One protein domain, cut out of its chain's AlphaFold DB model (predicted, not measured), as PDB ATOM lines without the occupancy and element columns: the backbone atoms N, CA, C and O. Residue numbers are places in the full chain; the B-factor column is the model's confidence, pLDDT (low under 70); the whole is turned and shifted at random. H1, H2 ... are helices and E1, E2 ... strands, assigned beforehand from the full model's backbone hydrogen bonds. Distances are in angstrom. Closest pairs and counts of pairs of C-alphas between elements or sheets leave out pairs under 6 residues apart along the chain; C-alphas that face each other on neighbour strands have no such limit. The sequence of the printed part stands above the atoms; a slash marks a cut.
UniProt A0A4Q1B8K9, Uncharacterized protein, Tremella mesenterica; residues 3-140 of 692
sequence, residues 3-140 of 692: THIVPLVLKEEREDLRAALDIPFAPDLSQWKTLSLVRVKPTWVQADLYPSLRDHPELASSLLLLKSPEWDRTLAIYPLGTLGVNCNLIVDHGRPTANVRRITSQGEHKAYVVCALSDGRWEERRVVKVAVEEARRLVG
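What this domain is: This is residues 3 to 140 of the 692 residues of an uncharacterized protein of Tremella mesenterica (UniProt A0A4Q1B8K9). A six-stranded, twisted sheet makes the core of this domain, with the long helix H2 packed along one face and a small three-stranded sheet partly face to face with it on the opposite face. The short helix H1 grazes the large sheet where the chain goes from E9 to H2. The printed part has 138 residues, with nine named strands followed by two named helices, E1 to E9, then H1 and H2; the class is mixed, helices and strands. The large sheet has the order E1 E9 E6 E5 E3 E4 and the small one E2 E8 E7, both all antiparallel. The whole is compact, with a radius of gyration of the C-alphas of 14.6 A, and elongated, spanning 46 by 29 by 27 A.

Where its parts are: In the large sheet, E1 is residues 3 to 10, 22.7 A long, from C-alpha 3 at (116.758, 125.255, 91.366). E9, residues 109 to 118, is the longest strand at 30.1 A; E6 is residues 74 to 80, E5 61 to 67, E3 33 to 39 and E4 45 to 50. The small sheet has E2, residues 16 to 20, E8, residues 95 to 102, and E7, residues 85 to 92, which bends by 51 degrees at residue 89. H1 is residues 121 to 124; H2, residues 127 to 139, is 19.2 A long and ends with C-alpha 139 at (105.891, 131.718, 102.118).

How they stand to each other: Across the large sheet, these backbone pairs of neighbour strands are within hydrogen-bond range: N 6 and O 113 of E1 and E9 at 2.8 A, N 78 and O 114 of E6 and E9 at 2.9 A, N 66 and O 75 of E5 and E6 at 2.8 A, N 35 and O 65 of E3 and E5 at 2.9 A, and N 36 and O 48 of E3 and E4 at 2.9 A. Its edge strands are E1 and E4. H2 is on this sheet, two layers with the helix on one face, at a height over the sheet of 8.0 A. It lies over E9 and E6 and runs along the strands, at 22 degrees to E9 on the local plane; the closest C-alphas of H2 and E9 are those of Ala 131 and Ala 116, 5.5 A apart. H1 only grazes the sheet. In the small sheet, N 19 and O 98 of E2 and E8 are 3.0 A apart, and N 90 and O 97 of E7 and E8 2.9 A. The closest C-alphas of E5 and E7 are those of Ser 61 and Leu 89, 4.9 A apart. H2 and E8 are apart. H2 has 8 of 9 O i to N i+4 pairs within hydrogen-bond range; H1 is too short for such a pair.

The domain as a whole: The C-alphas of Glu 70 and Gln 106, the two farthest apart, are 46.4 A apart. The printed part has no cut. The link from E2 to E3, residues 21 to 32, is long. The mean pLDDT of the printed part is 93.3; residue 121 is under 70.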
ATOM      1  N   THR A   3     117.465 125.357  90.081       95.69
ATOM      2  CA  THR A   3     116.758 125.255  91.366       95.69
ATOM      3  C   THR A   3     115.824 124.047  91.387       95.69
ATOM      4  O   THR A   3     115.181 123.712  90.393       95.69
ATOM      5  N   HIS A   4     115.744 123.375  92.534       97.19
ATOM      6  CA  HIS A   4     114.805 122.292  92.799       97.19
ATOM      7  C   HIS A   4     114.184 122.482  94.181       97.19
ATOM      8  O   HIS A   4     114.882 122.779  95.148       97.19
ATOM      9  N   ILE A   5     112.865 122.336  94.260       98.00
ATOM     10  CA  ILE A   5     112.094 122.536  95.486       98.00
ATOM     11  C   ILE A   5     111.514 121.188  95.880       98.00
ATOM     12  O   ILE A   5     110.749 120.598  95.117       98.00
ATOM     13  N   VAL A   6     111.848 120.734  97.081       97.88
ATOM     14  CA  VAL A   6     111.333 119.498  97.665       97.88
ATOM     15  C   VAL A   6     110.196 119.860  98.623       97.88
ATOM     16  O   VAL A   6     110.468 120.378  99.711       97.88
ATOM     17  N   PRO A   7     108.920 119.647  98.253       97.12
ATOM     18  CA  PRO A   7     107.808 119.835  99.171       97.12
ATOM     19  C   PRO A   7     107.758 118.689 100.185       97.12
ATOM     20  O   PRO A   7     107.866 117.516  99.834       97.12
ATOM     21  N   LEU A   8     107.541 119.035 101.449       97.31
ATOM     22  CA  LEU A   8     107.427 118.096 102.559       97.31
ATOM     23  C   LEU A   8     106.073 118.298 103.228       97.31
ATOM     24  O   LEU A   8     105.647 119.432 103.448       97.31
ATOM     25  N   VAL A   9     105.400 117.200 103.560       96.94
ATOM     26  CA  VAL A   9     104.067 117.226 104.167       96.94
ATOM     27  C   VAL A   9     104.103 116.446 105.473       96.94
ATOM     28  O   VAL A   9     104.249 115.224 105.472       96.94
ATOM     29  N   LEU A  10     103.971 117.162 106.591       96.12
ATOM     30  CA  LEU A  10     103.793 116.566 107.906       96.12
ATOM     31  C   LEU A  10     102.301 116.330 108.143       96.12
ATOM     32  O   LEU A  10     101.538 117.273 108.370       96.12
ATOM     33  N   LYS A  11     101.904 115.058 108.078       94.75
ATOM     34  CA  LYS A  11     100.526 114.628 108.326       94.75
ATOM     35  C   LYS A  11     100.113 114.880 109.771       94.75
ATOM     36  O   LYS A  11     100.956 114.835 110.667       94.75
ATOM     37  N   GLU A  12      98.825 115.126 109.977       91.62
ATOM     38  CA  GLU A  12      98.223 115.482 111.269       91.62
ATOM     39  C   GLU A  12      98.610 114.520 112.402       91.62
ATOM     40  O   GLU A  12      98.983 114.958 113.482       91.62
ATOM     41  N   GLU A  13      98.641 113.216 112.131       89.81
ATOM     42  CA  GLU A  13      98.942 112.158 113.099       89.81
ATOM     43  C   GLU A  13     100.432 112.007 113.474       89.81
ATOM     44  O   GLU A  13     100.807 111.062 114.171       89.81
ATOM     45  N   ARG A  14     101.311 112.889 112.978       90.38
ATOM     46  CA  ARG A  14     102.768 112.815 113.165       90.38
ATOM     47  C   ARG A  14     103.304 114.075 113.837       90.38
ATOM     48  O   ARG A  14     103.020 115.184 113.388       90.38
ATOM     49  N   GLU A  15     104.158 113.895 114.840       87.50
ATOM     50  CA  GLU A  15     104.907 114.984 115.491       87.50
ATOM     51  C   GLU A  15     106.134 115.419 114.679       87.50
ATOM     52  O   GLU A  15     106.553 116.575 114.722       87.50
ATOM     53  N   ASP A  16     106.706 114.503 113.900       90.75
ATOM     54  CA  ASP A  16     107.887 114.758 113.088       90.75
ATOM     55  C   ASP A  16     107.910 113.940 111.788       90.75
ATOM     56  O   ASP A  16     107.272 112.886 111.640       90.75
ATOM     57  N   LEU A  17     108.669 114.461 110.823       92.62
ATOM     58  CA  LEU A  17     108.987 113.829 109.550       92.62
ATOM     59  C   LEU A  17     110.481 113.993 109.280       92.62
ATOM     60  O   LEU A  17     111.002 115.108 109.248       92.62
ATOM     61  N   ARG A  18     111.145 112.872 109.000       93.31
ATOM     62  CA  ARG A  18     112.510 112.842 108.479       93.31
ATOM     63  C   ARG A  18     112.483 112.260 107.076       93.31
ATOM     64  O   ARG A  18     111.994 111.147 106.890       93.31
ATOM     65  N   ALA A  19     112.954 113.026 106.099       94.56
ATOM     66  CA  ALA A  19     112.885 112.657 104.691       94.56
ATOM     67  C   ALA A  19     114.228 112.916 104.008       94.56
ATOM     68  O   ALA A  19     114.672 114.063 103.926       94.56
ATOM     69  N   ALA A  20     114.872 111.847 103.532       94.38
ATOM     70  CA  ALA A  20     116.047 111.962 102.679       94.38
ATOM     71  C   ALA A  20     115.689 112.762 101.422       94.38
ATOM     72  O   ALA A  20     114.625 112.561 100.830       94.38
ATOM     73  N   LEU A  21     116.565 113.685 101.043       95.19
ATOM     74  CA  LEU A  21     116.347 114.553  99.898       95.19
ATOM     75  C   LEU A  21     116.775 113.841  98.616       95.19
ATOM     76  O   LEU A  21     117.913 113.390  98.503       95.19
ATOM     77  N   ASP A  22     115.863 113.778  97.652       90.25
ATOM     78  CA  ASP A  22     116.181 113.412  96.276       90.25
ATOM     79  C   ASP A  22     116.540 114.690  95.511       90.25
ATOM     80  O   ASP A  22     115.732 115.616  95.423       90.25
ATOM     81  N   ILE A  23     117.778 114.775  95.022       92.88
ATOM     82  CA  ILE A  23     118.313 115.946  94.318       92.88
ATOM     83  C   ILE A  23     118.722 115.479  92.914       92.88
ATOM     84  O   ILE A  23     119.862 115.050  92.716       92.88
ATOM     85  N   PRO A  24     117.818 115.554  91.915       88.50
ATOM     86  CA  PRO A  24     117.974 114.838  90.642       88.50
ATOM     87  C   PRO A  24     119.244 115.182  89.854       88.50
ATOM     88  O   PRO A  24     119.756 114.364  89.095       88.50
ATOM     89  N   PHE A  25     119.760 116.401  90.020       88.12
ATOM     90  CA  PHE A  25     120.952 116.893  89.327       88.12
ATOM     91  C   PHE A  25     122.274 116.615  90.068       88.12
ATOM     92  O   PHE A  25     123.338 116.964  89.557       88.12
ATOM     93  N   ALA A  26     122.222 116.020  91.264       84.31
ATOM     94  CA  ALA A  26     123.390 115.662  92.067       84.31
ATOM     95  C   ALA A  26     123.091 114.420  92.940       84.31
ATOM     96  O   ALA A  26     122.889 114.549  94.146       84.31
ATOM     97  N   PRO A  27     123.028 113.217  92.336       78.81
ATOM     98  CA  PRO A  27     122.521 112.015  93.004       78.81
ATOM     99  C   PRO A  27     123.468 111.428  94.063       78.81
ATOM    100  O   PRO A  27     122.999 110.765  94.986       78.81
ATOM    101  N   ASP A  28     124.782 111.665  93.960       89.81
ATOM    102  CA  ASP A  28     125.756 111.305  94.999       89.81
ATOM    103  C   ASP A  28     126.488 112.552  95.495       89.81
ATOM    104  O   ASP A  28     127.311 113.149  94.797       89.81
ATOM    105  N   LEU A  29     126.158 112.935  96.726       95.56
ATOM    106  CA  LEU A  29     126.739 114.071  97.436       95.56
ATOM    107  C   LEU A  29     127.739 113.641  98.510       95.56
ATOM    108  O   LEU A  29     128.357 114.494  99.141       95.56
ATOM    109  N   SER A  30     127.917 112.336  98.734       93.94
ATOM    110  CA  SER A  30     128.639 111.818  99.901       93.94
ATOM    111  C   SER A  30     130.086 112.313  99.978       93.94
ATOM    112  O   SER A  30     130.597 112.540 101.073       93.94
ATOM    113  N   GLN A  31     130.724 112.502  98.817       95.62
ATOM    114  CA  GLN A  31     132.113 112.948  98.670       95.62
ATOM    115  C   GLN A  31     132.269 114.470  98.564       95.62
ATOM    116  O   GLN A  31     133.396 114.954  98.515       95.62
ATOM    117  N   TRP A  32     131.175 115.230  98.489       97.12
ATOM    118  CA  TRP A  32     131.248 116.671  98.264       97.12
ATOM    119  C   TRP A  32     131.752 117.378  99.516       97.12
ATOM    120  O   TRP A  32     131.247 117.137 100.620       97.12
ATOM    121  N   LYS A  33     132.720 118.280  99.346       97.56
ATOM    122  CA  LYS A  33     133.247 119.082 100.453       97.56
ATOM    123  C   LYS A  33     132.125 119.936 101.020       97.56
ATOM    124  O   LYS A  33     131.372 120.549 100.265       97.56
ATOM    125  N   THR A  34     131.986 119.952 102.339       98.00
ATOM    126  CA  THR A  34     130.779 120.471 102.987       98.00
ATOM    127  C   THR A  34     131.123 121.633 103.897       98.00
ATOM    128  O   THR A  34     131.869 121.458 104.851       98.00
ATOM    129  N   LEU A  35     130.537 122.798 103.636       98.06
ATOM    130  CA  LEU A  35     130.357 123.840 104.639       98.06
ATOM    131  C   LEU A  35     128.937 123.712 105.193       98.06
ATOM    132  O   LEU A  35     127.975 123.646 104.429       98.06
ATOM    133  N   SER A  36     128.793 123.661 106.511       97.44
ATOM    134  CA  SER A  36     127.492 123.523 107.164       97.44
ATOM    135  C   SER A  36     127.353 124.537 108.284       97.44
ATOM    136  O   SER A  36     128.244 124.672 109.121       97.44
ATOM    137  N   LEU A  37     126.218 125.230 108.318       96.75
ATOM    138  CA  LEU A  37     125.839 126.086 109.438       96.75
ATOM    139  C   LEU A  37     125.199 125.208 110.517       96.75
ATOM    140  O   LEU A  37     123.974 125.097 110.600       96.75
ATOM    141  N   VAL A  38     126.046 124.566 111.325       93.62
ATOM    142  CA  VAL A  38     125.680 123.567 112.337       93.62
ATOM    143  C   VAL A  38     125.333 124.180 113.690       93.62
ATOM    144  O   VAL A  38     126.013 125.071 114.198       93.62
ATOM    145  N   ARG A  39     124.294 123.648 114.338       90.38
ATOM    146  CA  ARG A  39     123.885 124.025 115.698       90.38
ATOM    147  C   ARG A  39     124.741 123.306 116.746       90.38
ATOM    148  O   ARG A  39     124.375 122.256 117.274       90.38
ATOM    149  N   VAL A  40     125.904 123.885 117.046       86.81
ATOM    150  CA  VAL A  40     126.901 123.318 117.976       86.81
ATOM    151  C   VAL A  40     126.540 123.485 119.452       86.81
ATOM    152  O   VAL A  40     126.998 122.705 120.288       86.81
ATOM    153  N   LYS A  41     125.710 124.479 119.776       86.94
ATOM    154  CA  LYS A  41     125.191 124.771 121.119       86.94
ATOM    155  C   LYS A  41     123.675 124.965 121.039       86.94
ATOM    156  O   LYS A  41     123.160 125.249 119.958       86.94
ATOM    157  N   PRO A  42     122.934 124.878 122.156       84.62
ATOM    158  CA  PRO A  42     121.503 125.161 122.143       84.62
ATOM    159  C   PRO A  42     121.136 126.514 121.531       84.62
ATOM    160  O   PRO A  42     120.111 126.614 120.870       84.62
ATOM    161  N   THR A  43     121.977 127.528 121.690       89.94
ATOM    162  CA  THR A  43     121.691 128.905 121.269       89.94
ATOM    163  C   THR A  43     122.392 129.349 119.997       89.94
ATOM    164  O   THR A  43     122.022 130.387 119.452       89.94
ATOM    165  N   TRP A  44     123.397 128.596 119.538       92.31
ATOM    166  CA  TRP A  44     124.362 129.079 118.556       92.31
ATOM    167  C   TRP A  44     124.562 128.101 117.406       92.31
ATOM    168  O   TRP A  44     124.767 126.897 117.600       92.31
ATOM    169  N   VAL A  45     124.543 128.674 116.208       93.12
ATOM    170  CA  VAL A  45     124.948 128.036 114.957       93.12
ATOM    171  C   VAL A  45     126.297 128.609 114.533       93.12
ATOM    172  O   VAL A  45     126.509 129.821 114.610       93.12
ATOM    173  N   GLN A  46     127.191 127.731 114.094       92.06
ATOM    174  CA  GLN A  46     128.515 128.066 113.579       92.06
ATOM    175  C   GLN A  46     128.693 127.422 112.207       92.06
ATOM    176  O   GLN A  46     128.209 126.317 111.966       92.06
ATOM    177  N   ALA A  47     129.376 128.116 111.305       94.38
ATOM    178  CA  ALA A  47     129.779 127.552 110.029       94.38
ATOM    179  C   ALA A  47     131.071 126.737 110.186       94.38
ATOM    180  O   ALA A  47     132.143 127.299 110.443       94.38
ATOM    181  N   ASP A  48     130.960 125.428 109.980       94.44
ATOM    182  CA  ASP A  48     132.075 124.487 110.019       94.44
ATOM    183  C   ASP A  48     132.271 123.796 108.669       94.44
ATOM    184  O   ASP A  48     131.331 123.596 107.894       94.44
ATOM    185  N   LEU A  49     133.527 123.436 108.402       95.88
ATOM    186  CA  LEU A  49     133.954 122.735 107.199       95.88
ATOM    187  C   LEU A  49     134.232 121.269 107.503       95.88
ATOM    188  O   LEU A  49     134.897 120.939 108.484       95.88
ATOM    189  N   TYR A  50     133.777 120.407 106.603       96.25
ATOM    190  CA  TYR A  50     134.007 118.972 106.635       96.25
ATOM    191  C   TYR A  50     134.623 118.522 105.306       96.25
ATOM    192  O   TYR A  50     134.202 119.018 104.248       96.25
ATOM    193  N   PRO A  51     135.591 117.584 105.326       96.31
ATOM    194  CA  PRO A  51     136.251 117.104 104.110       96.31
ATOM    195  C   PRO A  51     135.261 116.571 103.075       96.31
ATOM    196  O   PRO A  51     135.433 116.794 101.880       96.31
ATOM    197  N   SER A  52     134.197 115.915 103.539       96.62
ATOM    198  CA  SER A  52     133.087 115.471 102.712       96.62
ATOM    199  C   SER A  52     131.773 115.411 103.498       96.62
ATOM    200  O   SER A  52     131.771 115.464 104.727       96.62
ATOM    201  N   LEU A  53     130.637 115.295 102.805       96.44
ATOM    202  CA  LEU A  53     129.315 115.257 103.440       96.44
ATOM    203  C   LEU A  53     129.156 114.081 104.412       96.44
ATOM    204  O   LEU A  53     128.505 114.225 105.442       96.44
ATOM    205  N   ARG A  54     129.781 112.932 104.133       94.94
ATOM    206  CA  ARG A  54     129.807 111.782 105.063       94.94
ATOM    207  C   ARG A  54     130.516 112.065 106.392       94.94
ATOM    208  O   ARG A  54     130.272 111.336 107.345       94.94
ATOM    209  N   ASP A  55     131.373 113.085 106.451       95.06
ATOM    210  CA  ASP A  55     132.097 113.473 107.668       95.06
ATOM    211  C   ASP A  55     131.295 114.476 108.514       95.06
ATOM    212  O   ASP A  55     131.745 114.902 109.579       95.06
ATOM    213  N   HIS A  56     130.108 114.878 108.045       94.19
ATOM    214  CA  HIS A  56     129.230 115.771 108.784       94.19
ATOM    215  C   HIS A  56     128.820 115.121 110.120       94.19
ATOM    216  O   HIS A  56     128.388 113.969 110.133       94.19
ATOM    217  N   PRO A  57     128.842 115.853 111.247       90.38
ATOM    218  CA  PRO A  57     128.632 115.299 112.589       90.38
ATOM    219  C   PRO A  57     127.159 114.987 112.906       90.38
ATOM    220  O   PRO A  57     126.771 114.983 114.069       90.38
ATOM    221  N   GLU A  58     126.319 114.827 111.878       88.56
ATOM    222  CA  GLU A  58     124.863 114.612 111.977       88.56
ATOM    223  C   GLU A  58     124.088 115.668 112.801       88.56
ATOM    224  O   GLU A  58     122.910 115.487 113.111       88.56
ATOM    225  N   LEU A  59     124.717 116.801 113.129       89.75
ATOM    226  CA  LEU A  59     124.079 117.910 113.839       89.75
ATOM    227  C   LEU A  59     123.028 118.607 112.966       89.75
ATOM    228  O   LEU A  59     123.033 118.503 111.740       89.75
ATOM    229  N   ALA A  60     122.121 119.349 113.604       91.94
ATOM    230  CA  ALA A  60     121.136 120.137 112.880       91.94
ATOM    231  C   ALA A  60     121.843 121.281 112.146       91.94
ATOM    232  O   ALA A  60     122.698 121.951 112.727       91.94
ATOM    233  N   SER A  61     121.463 121.505 110.894       95.12
ATOM    234  CA  SER A  61     122.045 122.514 110.022       95.12
ATOM    235  C   SER A  61     120.974 123.426 109.432       95.12
ATOM    236  O   SER A  61     119.938 122.962 108.945       95.12
ATOM    237  N   SER A  62     121.237 124.732 109.466       96.31
ATOM    238  CA  SER A  62     120.381 125.760 108.855       96.31
ATOM    239  C   SER A  62     120.704 126.008 107.379       96.31
ATOM    240  O   SER A  62     119.912 126.649 106.687       96.31
ATOM    241  N   LEU A  63     121.850 125.518 106.897       98.31
ATOM    242  CA  LEU A  63     122.298 125.596 105.507       98.31
ATOM    243  C   LEU A  63     123.406 124.559 105.284       98.31
ATOM    244  O   LEU A  63     124.419 124.592 105.983       98.31
ATOM    245  N   LEU A  64     123.248 123.705 104.271       98.44
ATOM    246  CA  LEU A  64     124.359 122.930 103.711       98.44
ATOM    247  C   LEU A  64     124.827 123.600 102.421       98.44
ATOM    248  O   LEU A  64     124.019 123.872 101.534       98.44
ATOM    249  N   LEU A  65     126.128 123.843 102.313       98.19
ATOM    250  CA  LEU A  65     126.770 124.411 101.139       98.19
ATOM    251  C   LEU A  65     127.886 123.474 100.676       98.19
ATOM    252  O   LEU A  65     128.939 123.360 101.305       98.19
ATOM    253  N   LEU A  66     127.644 122.783  99.570       97.88
ATOM    254  CA  LEU A  66     128.466 121.675  99.098       97.88
ATOM    255  C   LEU A  66     129.266 122.084  97.862       97.88
ATOM    256  O   LEU A  66     128.716 122.724  96.969       97.88
ATOM    257  N   LYS A  67     130.529 121.666  97.785       96.81
ATOM    258  CA  LYS A  67     131.402 121.834  96.615       96.81
ATOM    259  C   LYS A  67     131.692 120.476  95.982       96.81
ATOM    260  O   LYS A  67     132.053 119.539  96.701       96.81
ATOM    261  N   SER A  68     131.533 120.367  94.662       95.50
ATOM    262  CA  SER A  68     131.843 119.127  93.939       95.50
ATOM    263  C   SER A  68     133.325 118.753  94.083       95.50
ATOM    264  O   SER A  68     134.167 119.647  94.222       95.50
ATOM    265  N   PRO A  69     133.678 117.454  94.030       94.81
ATOM    266  CA  PRO A  69     135.073 117.009  93.999       94.81
ATOM    267  C   PRO A  69     135.901 117.643  92.870       94.81
ATOM    268  O   PRO A  69     137.096 117.875  93.037       94.81
ATOM    269  N   GLU A  70     135.263 117.967  91.744       92.81
ATOM    270  CA  GLU A  70     135.862 118.632  90.585       92.81
ATOM    271  C   GLU A  70     135.997 120.159  90.756       92.81
ATOM    272  O   GLU A  70     136.601 120.819  89.910       92.81
ATOM    273  N   TRP A  71     135.463 120.733  91.843       92.81
ATOM    274  CA  TRP A  71     135.463 122.171  92.156       92.81
ATOM    275  C   TRP A  71     134.750 123.077  91.133       92.81
ATOM    276  O   TRP A  71     134.894 124.303  91.171       92.81
ATOM    277  N   ASP A  72     133.944 122.502  90.250       92.12
ATOM    278  CA  ASP A  72     133.204 123.190  89.189       92.12
ATOM    279  C   ASP A  72     131.757 123.535  89.575       92.12
ATOM    280  O   ASP A  72     131.153 124.420  88.971       92.12
ATOM    281  N   ARG A  73     131.208 122.885  90.609       94.75
ATOM    282  CA  ARG A  73     129.816 123.043  91.037       94.75
ATOM    283  C   ARG A  73     129.703 123.342  92.518       94.75
ATOM    284  O   ARG A  73     130.438 122.787  93.337       94.75
ATOM    285  N   THR A  74     128.716 124.164  92.858       96.81
ATOM    286  CA  THR A  74     128.383 124.505  94.246       96.81
ATOM    287  C   THR A  74     126.884 124.383  94.464       96.81
ATOM    288  O   THR A  74     126.098 124.961  93.716       96.81
ATOM    289  N   LEU A  75     126.481 123.632  95.485       97.81
ATOM    290  CA  LEU A  75     125.086 123.352  95.821       97.81
ATOM    291  C   LEU A  75     124.746 123.944  97.189       97.81
ATOM    292  O   LEU A  75     125.313 123.526  98.194       97.81
ATOM    293  N   ALA A  76     123.791 124.870  97.240       98.38
ATOM    294  CA  ALA A  76     123.158 125.297  98.485       98.38
ATOM    295  C   ALA A  76     121.871 124.501  98.725       98.38
ATOM    296  O   ALA A  76     121.025 124.400  97.836       98.38
ATOM    297  N   ILE A  77     121.705 123.974  99.935       98.69
ATOM    298  CA  ILE A  77     120.493 123.301 100.403       98.69
ATOM    299  C   ILE A  77     119.983 124.087 101.607       98.69
ATOM    300  O   ILE A  77     120.628 124.118 102.657       98.69
ATOM    301  N   TYR A  78     118.833 124.734 101.447       98.75
ATOM    302  CA  TYR A  78     118.241 125.607 102.454       98.75
ATOM    303  C   TYR A  78     116.861 125.076 102.880       98.75
ATOM    304  O   TYR A  78     115.962 124.978 102.037       98.75
ATOM    305  N   PRO A  79     116.674 124.694 104.157       98.19
ATOM    306  CA  PRO A  79     115.389 124.244 104.670       98.19
ATOM    307  C   PRO A  79     114.480 125.435 105.000       98.19
ATOM    308  O   PRO A  79     114.946 126.510 105.384       98.19
ATOM    309  N   LEU A  80     113.173 125.215 104.883       97.69
ATOM    310  CA  LEU A  80     112.126 126.206 105.098       97.69
ATOM    311  C   LEU A  80     111.003 125.621 105.964       97.69
ATOM    312  O   LEU A  80     110.282 124.710 105.546       97.69
ATOM    313  N   GLY A  81     110.843 126.176 107.165       95.75
ATOM    314  CA  GLY A  81     109.693 125.953 108.036       95.75
ATOM    315  C   GLY A  81     108.525 126.895 107.725       95.75
ATOM    316  O   GLY A  81     108.669 127.907 107.040       95.75
ATOM    317  N   THR A  82     107.349 126.583 108.264       94.25
ATOM    318  CA  THR A  82     106.153 127.440 108.196       94.25
ATOM    319  C   THR A  82     105.659 127.761 109.608       94.25
ATOM    320  O   THR A  82     106.338 127.498 110.598       94.25
ATOM    321  N   LEU A  83     104.473 128.359 109.746       91.62
ATOM    322  CA  LEU A  83     103.918 128.631 111.075       91.62
ATOM    323  C   LEU A  83     103.654 127.351 111.876       91.62
ATOM    324  O   LEU A  83     103.863 127.367 113.087       91.62
ATOM    325  N   GLY A  84     103.242 126.269 111.209       93.06
ATOM    326  CA  GLY A  84     102.891 125.005 111.860       93.06
ATOM    327  C   GLY A  84     104.054 124.030 112.048       93.06
ATOM    328  O   GLY A  84     103.908 123.066 112.797       93.06
ATOM    329  N   VAL A  85     105.205 124.257 111.399       93.88
ATOM    330  CA  VAL A  85     106.369 123.354 111.461       93.88
ATOM    331  C   VAL A  85     107.707 124.081 111.417       93.88
ATOM    332  O   VAL A  85     107.905 125.011 110.639       93.88
ATOM    333  N   ASN A  86     108.662 123.578 112.194       93.44
ATOM    334  CA  ASN A  86     110.074 123.919 112.076       93.44
ATOM    335  C   ASN A  86     110.730 122.958 111.089       93.44
ATOM    336  O   ASN A  86     110.373 121.780 111.054       93.44
ATOM    337  N   CYS A  87     111.709 123.433 110.323       94.81
ATOM    338  CA  CYS A  87     112.468 122.598 109.401       94.81
ATOM    339  C   CYS A  87     113.951 122.956 109.467       94.81
ATOM    340  O   CYS A  87     114.314 124.116 109.290       94.81
ATOM    341  N   ASN A  88     114.794 121.945 109.659       94.69
ATOM    342  CA  ASN A  88     116.234 122.028 109.435       94.69
ATOM    343  C   ASN A  88     116.727 120.836 108.617       94.69
ATOM    344  O   ASN A  88     115.950 119.963 108.225       94.69
ATOM    345  N   LEU A  89     118.025 120.833 108.339       95.75
ATOM    346  CA  LEU A  89     118.717 119.723 107.710       95.75
ATOM    347  C   LEU A  89     119.479 118.923 108.759       95.75
ATOM    348  O   LEU A  89     119.981 119.458 109.743       95.75
ATOM    349  N   ILE A  90     119.598 117.637 108.497       93.06
ATOM    350  CA  ILE A  90     120.558 116.731 109.114       93.06
ATOM    351  C   ILE A  90     121.231 115.941 107.988       93.06
ATOM    352  O   ILE A  90     120.775 115.957 106.840       93.06
ATOM    353  N   VAL A  91     122.310 115.240 108.312       92.38
ATOM    354  CA  VAL A  91     122.960 114.309 107.387       92.38
ATOM    355  C   VAL A  91     122.799 112.908 107.952       92.38
ATOM    356  O   VAL A  91     123.152 112.680 109.101       92.38
ATOM    357  N   ASP A  92     122.236 112.004 107.155       88.81
ATOM    358  CA  ASP A  92     122.003 110.604 107.515       88.81
ATOM    359  C   ASP A  92     122.761 109.714 106.525       88.81
ATOM    360  O   ASP A  92     122.469 109.716 105.324       88.81
ATOM    361  N   HIS A  93     123.794 109.019 107.010       84.62
ATOM    362  CA  HIS A  93     124.682 108.180 106.196       84.62
ATOM    363  C   HIS A  93     125.180 108.875 104.910       84.62
ATOM    364  O   HIS A  93     125.127 108.316 103.814       84.62
ATOM    365  N   GLY A  94     125.640 110.126 105.034       87.56
ATOM    366  CA  GLY A  94     126.152 110.919 103.911       87.56
ATOM    367  C   GLY A  94     125.080 111.446 102.951       87.56
ATOM    368  O   GLY A  94     125.426 111.886 101.855       87.56
ATOM    369  N   ARG A  95     123.795 111.417 103.333       92.06
ATOM    370  CA  ARG A  95     122.688 111.982 102.550       92.06
ATOM    371  C   ARG A  95     122.027 113.153 103.278       92.06
ATOM    372  O   ARG A  95     121.661 113.002 104.449       92.06
ATOM    373  N   PRO A  96     121.811 114.300 102.606       95.56
ATOM    374  CA  PRO A  96     121.021 115.384 103.171       95.56
ATOM    375  C   PRO A  96     119.599 114.901 103.456       95.56
ATOM    376  O   PRO A  96     118.948 114.303 102.601       95.56
ATOM    377  N   THR A  97     119.115 115.165 104.661       95.38
ATOM    378  CA  THR A  97     117.797 114.738 105.123       95.38
ATOM    379  C   THR A  97     117.103 115.922 105.775       95.38
ATOM    380  O   THR A  97     117.655 116.570 106.663       95.38
ATOM    381  N   ALA A  98     115.885 116.223 105.334       95.75
ATOM    382  CA  ALA A  98     115.051 117.210 105.999       95.75
ATOM    383  C   ALA A  98     114.523 116.646 107.315       95.75
ATOM    384  O   ALA A  98     114.071 115.502 107.366       95.75
ATOM    385  N   ASN A  99     114.535 117.468 108.356       93.75
ATOM    386  CA  ASN A  99     113.976 117.156 109.660       93.75
ATOM    387  C   ASN A  99     112.915 118.209 110.005       93.75
ATOM    388  O   ASN A  99     113.224 119.347 110.366       93.75
ATOM    389  N   VAL A 100     111.655 117.808 109.851       94.38
ATOM    390  CA  VAL A 100     110.462 118.634 110.041       94.38
ATOM    391  C   VAL A 100     109.827 118.280 111.380       94.38
ATOM    392  O   VAL A 100     109.577 117.106 111.649       94.38
ATOM    393  N   ARG A 101     109.550 119.284 112.215       91.38
ATOM    394  CA  ARG A 101     108.974 119.109 113.558       91.38
ATOM    395  C   ARG A 101     107.724 119.957 113.722       91.38
ATOM    396  O   ARG A 101     107.751 121.145 113.399       91.38
ATOM    397  N   ARG A 102     106.654 119.348 114.231       91.12
ATOM    398  CA  ARG A 102     105.369 119.991 114.512       91.12
ATOM    399  C   ARG A 102     105.518 121.097 115.544       91.12
ATOM    400  O   ARG A 102     106.290 120.991 116.496       91.12
ATOM    401  N   ILE A 103     104.751 122.161 115.339       88.81
ATOM    402  CA  ILE A 103     104.612 123.252 116.300       88.81
ATOM    403  C   ILE A 103     103.172 123.389 116.757       88.81
ATOM    404  O   ILE A 103     102.949 123.623 117.935       88.81
ATOM    405  N   THR A 104     102.215 123.233 115.843       84.00
ATOM    406  CA  THR A 104     100.789 123.268 116.159       84.00
ATOM    407  C   THR A 104     100.199 121.865 116.143       84.00
ATOM    408  O   THR A 104     100.354 121.118 115.175       84.00
ATOM    409  N   SER A 105      99.489 121.522 117.212       73.81
ATOM    410  CA  SER A 105      98.876 120.209 117.464       73.81
ATOM    411  C   SER A 105      97.772 119.763 116.489       73.81
ATOM    412  O   SER A 105      97.323 118.627 116.590       73.81
ATOM    413  N   GLN A 106      97.326 120.602 115.547       80.25
ATOM    414  CA  GLN A 106      96.236 120.267 114.620       80.25
ATOM    415  C   GLN A 106      96.600 120.531 113.162       80.25
ATOM    416  O   GLN A 106      97.223 121.542 112.836       80.25
ATOM    417  N   GLY A 107      96.121 119.646 112.286       87.25
ATOM    418  CA  GLY A 107      96.190 119.804 110.841       87.25
ATOM    419  C   GLY A 107      97.481 119.328 110.171       87.25
ATOM    420  O   GLY A 107      98.508 119.022 110.790       87.25
ATOM    421  N   GLU A 108      97.396 119.261 108.846       93.38
ATOM    422  CA  GLU A 108      98.517 118.983 107.958       93.38
ATOM    423  C   GLU A 108      99.345 120.256 107.731       93.38
ATOM    424  O   GLU A 108      98.805 121.342 107.492       93.38
ATOM    425  N   HIS A 109     100.670 120.125 107.772       95.19
ATOM    426  CA  HIS A 109     101.575 121.251 107.573       95.19
ATOM    427  C   HIS A 109     102.605 120.970 106.495       95.19
ATOM    428  O   HIS A 109     103.135 119.866 106.374       95.19
ATOM    429  N   LYS A 110     102.920 122.017 105.733       95.19
ATOM    430  CA  LYS A 110     103.951 121.974 104.703       95.19
ATOM    431  C   LYS A 110     105.250 122.573 105.222       95.19
ATOM    432  O   LYS A 110     105.235 123.581 105.930       95.19
ATOM    433  N   ALA A 111     106.347 121.962 104.815       97.44
ATOM    434  CA  ALA A 111     107.691 122.515 104.844       97.44
ATOM    435  C   ALA A 111     108.298 122.349 103.447       97.44
ATOM    436  O   ALA A 111     107.749 121.633 102.603       97.44
ATOM    437  N   TYR A 112     109.423 123.003 103.196       98.19
ATOM    438  CA  TYR A 112     110.116 122.875 101.920       98.19
ATOM    439  C   TYR A 112     111.619 122.791 102.143       98.19
ATOM    440  O   TYR A 112     112.143 123.288 103.138       98.19
ATOM    441  N   VAL A 113     112.319 122.202 101.184       98.62
ATOM    442  CA  VAL A 113     113.760 122.395 101.034       98.62
ATOM    443  C   VAL A 113     114.033 122.929  99.643       98.62
ATOM    444  O   VAL A 113     113.521 122.396  98.660       98.62
ATOM    445  N   VAL A 114     114.828 123.992  99.565       98.62
ATOM    446  CA  VAL A 114     115.272 124.579  98.304       98.62
ATOM    447  C   VAL A 114     116.717 124.168  98.055       98.62
ATOM    448  O   VAL A 114     117.604 124.453  98.861       98.62
ATOM    449  N   CYS A 115     116.950 123.514  96.924       98.50
ATOM    450  CA  CYS A 115     118.263 123.136  96.429       98.50
ATOM    451  C   CYS A 115     118.613 124.035  95.240       98.50
ATOM    452  O   CYS A 115     117.926 123.989  94.220       98.50
ATOM    453  N   ALA A 116     119.667 124.836  95.350       97.69
ATOM    454  CA  ALA A 116     120.173 125.675  94.267       97.69
ATOM    455  C   ALA A 116     121.580 125.219  93.874       97.69
ATOM    456  O   ALA A 116     122.470 125.168  94.718       97.69
ATOM    457  N   LEU A 117     121.779 124.888  92.599       96.56
ATOM    458  CA  LEU A 117     123.059 124.478  92.031       96.56
ATOM    459  C   LEU A 117     123.609 125.580  91.126       96.56
ATOM    460  O   LEU A 117     122.930 126.054  90.210       96.56
ATOM    461  N   SER A 118     124.860 125.935  91.370       94.56
ATOM    462  CA  SER A 118     125.716 126.683  90.459       94.56
ATOM    463  C   SER A 118     126.669 125.721  89.747       94.56
ATOM    464  O   SER A 118     127.247 124.848  90.396       94.56
ATOM    465  N   ASP A 119     126.838 125.895  88.440       88.19
ATOM    466  CA  ASP A 119     127.804 125.208  87.571       88.19
ATOM    467  C   ASP A 119     128.914 126.149  87.058       88.19
ATOM    468  O   ASP A 119     129.721 125.779  86.206       88.19
ATOM    469  N   GLY A 120     128.975 127.373  87.596       79.81
ATOM    470  CA  GLY A 120     129.971 128.371  87.233       79.81
ATOM    471  C   GLY A 120     130.440 129.196  88.427       79.81
ATOM    472  O   GLY A 120     129.661 129.597  89.293       79.81
ATOM    473  N   ARG A 121     131.732 129.538  88.443       69.94
ATOM    474  CA  ARG A 121     132.358 130.324  89.525       69.94
ATOM    475  C   ARG A 121     131.642 131.654  89.804       69.94
ATOM    476  O   ARG A 121     131.500 132.058  90.947       69.94
ATOM    477  N   TRP A 122     131.130 132.317  88.771       72.50
ATOM    478  CA  TRP A 122     130.413 133.597  88.867       72.50
ATOM    479  C   TRP A 122     129.036 133.474  89.517       72.50
ATOM    480  O   TRP A 122     128.545 134.423  90.132       72.50
ATOM    481  N   GLU A 123     128.383 132.331  89.319       82.94
ATOM    482  CA  GLU A 123     127.061 132.038  89.859       82.94
ATOM    483  C   GLU A 123     127.137 131.547  91.308       82.94
ATOM    484  O   GLU A 123     126.192 131.754  92.068       82.94
ATOM    485  N   GLU A 124     128.280 130.979  91.715       89.56
ATOM    486  CA  GLU A 124     128.532 130.465  93.065       89.56
ATOM    487  C   GLU A 124     128.196 131.495  94.149       89.56
ATOM    488  O   GLU A 124     127.403 131.198  95.038       89.56
ATOM    489  N   ARG A 125     128.666 132.742  94.027       88.50
ATOM    490  CA  ARG A 125     128.378 133.811  95.007       88.50
ATOM    491  C   ARG A 125     126.889 134.135  95.194       88.50
ATOM    492  O   ARG A 125     126.518 134.767  96.179       88.50
ATOM    493  N   ARG A 126     126.023 133.725  94.257       92.00
ATOM    494  CA  ARG A 126     124.570 133.968  94.301       92.00
ATOM    495  C   ARG A 126     123.767 132.744  94.727       92.00
ATOM    496  O   ARG A 126     122.574 132.886  94.974       92.00
ATOM    497  N   VAL A 127     124.383 131.568  94.845       95.75
ATOM    498  CA  VAL A 127     123.652 130.308  95.045       95.75
ATOM    499  C   VAL A 127     122.821 130.307  96.335       95.75
ATOM    500  O   VAL A 127     121.664 129.890  96.328       95.75
ATOM    501  N   VAL A 128     123.359 130.871  97.424       97.12
ATOM    502  CA  VAL A 128     122.641 131.001  98.703       97.12
ATOM    503  C   VAL A 128     121.537 132.055  98.612       97.12
ATOM    504  O   VAL A 128     120.420 131.799  99.055       97.12
ATOM    505  N   LYS A 129     121.809 133.205  97.975       95.62
ATOM    506  CA  LYS A 129     120.800 134.248  97.716       95.62
ATOM    507  C   LYS A 129     119.596 133.673  96.970       95.62
ATOM    508  O   LYS A 129     118.471 133.862  97.415       95.62
ATOM    509  N   VAL A 130     119.836 132.930  95.888       96.38
ATOM    510  CA  VAL A 130     118.784 132.303  95.075       96.38
ATOM    511  C   VAL A 130     117.970 131.299  95.893       96.38
ATOM    512  O   VAL A 130     116.742 131.324  95.830       96.38
ATOM    513  N   ALA A 131     118.621 130.452  96.699       98.19
ATOM    514  CA  ALA A 131     117.913 129.501  97.556       98.19
ATOM    515  C   ALA A 131     117.010 130.205  98.589       98.19
ATOM    516  O   ALA A 131     115.857 129.812  98.780       98.19
ATOM    517  N   VAL A 132     117.512 131.270  99.224       98.25
ATOM    518  CA  VAL A 132     116.770 132.065 100.215       98.25
ATOM    519  C   VAL A 132     115.627 132.854  99.572       98.25
ATOM    520  O   VAL A 132     114.535 132.905 100.133       98.25
ATOM    521  N   GLU A 133     115.835 133.460  98.402       97.50
ATOM    522  CA  GLU A 133     114.797 134.215  97.687       97.50
ATOM    523  C   GLU A 133     113.654 133.311  97.213       97.50
ATOM    524  O   GLU A 133     112.487 133.681  97.348       97.50
ATOM    525  N   GLU A 134     113.963 132.099  96.750       98.12
ATOM    526  CA  GLU A 134     112.930 131.131  96.384       98.12
ATOM    527  C   GLU A 134     112.172 130.619  97.617       98.12
ATOM    528  O   GLU A 134     110.943 130.546  97.602       98.12
ATOM    529  N   ALA A 135     112.868 130.359  98.730       98.19
ATOM    530  CA  ALA A 135     112.217 130.022  99.994       98.19
ATOM    531  C   ALA A 135     111.297 131.153 100.484       98.19
ATOM    532  O   ALA A 135     110.147 130.909 100.850       98.19
ATOM    533  N   ARG A 136     111.757 132.407 100.417       97.81
ATOM    534  CA  ARG A 136     110.958 133.595 100.742       97.81
ATOM    535  C   ARG A 136     109.694 133.670  99.880       97.81
ATOM    536  O   ARG A 136     108.610 133.915 100.411       97.81
ATOM    537  N   ARG A 137     109.802 133.402  98.573       97.50
ATOM    538  CA  ARG A 137     108.664 133.387  97.638       97.50
ATOM    539  C   ARG A 137     107.606 132.349  98.025       97.50
ATOM    540  O   ARG A 137     106.417 132.650  97.958       97.50
ATOM    541  N   LEU A 138     108.020 131.154  98.458       97.69
ATOM    542  CA  LEU A 138     107.114 130.059  98.838       97.69
ATOM    543  C   LEU A 138     106.217 130.381 100.044       97.69
ATOM    544  O   LEU A 138     105.138 129.802 100.164       97.69
ATOM    545  N   VAL A 139     106.641 131.299 100.917       96.56
ATOM    546  CA  VAL A 139     105.891 131.718 102.118       96.56
ATOM    547  C   VAL A 139     105.340 133.142 102.035       96.56
ATOM    548  O   VAL A 139     104.749 133.619 103.000       96.56
ATOM    549  N   GLY A 140     105.517 133.825 100.898       96.38
ATOM    550  CA  GLY A 140     105.102 135.222 100.736       96.38
ATOM    551  C   GLY A 140     105.860 136.192 101.650       96.38
ATOM    552  O   GLY A 140     105.282 137.174 102.112       96.38
TER     553      GLY A 140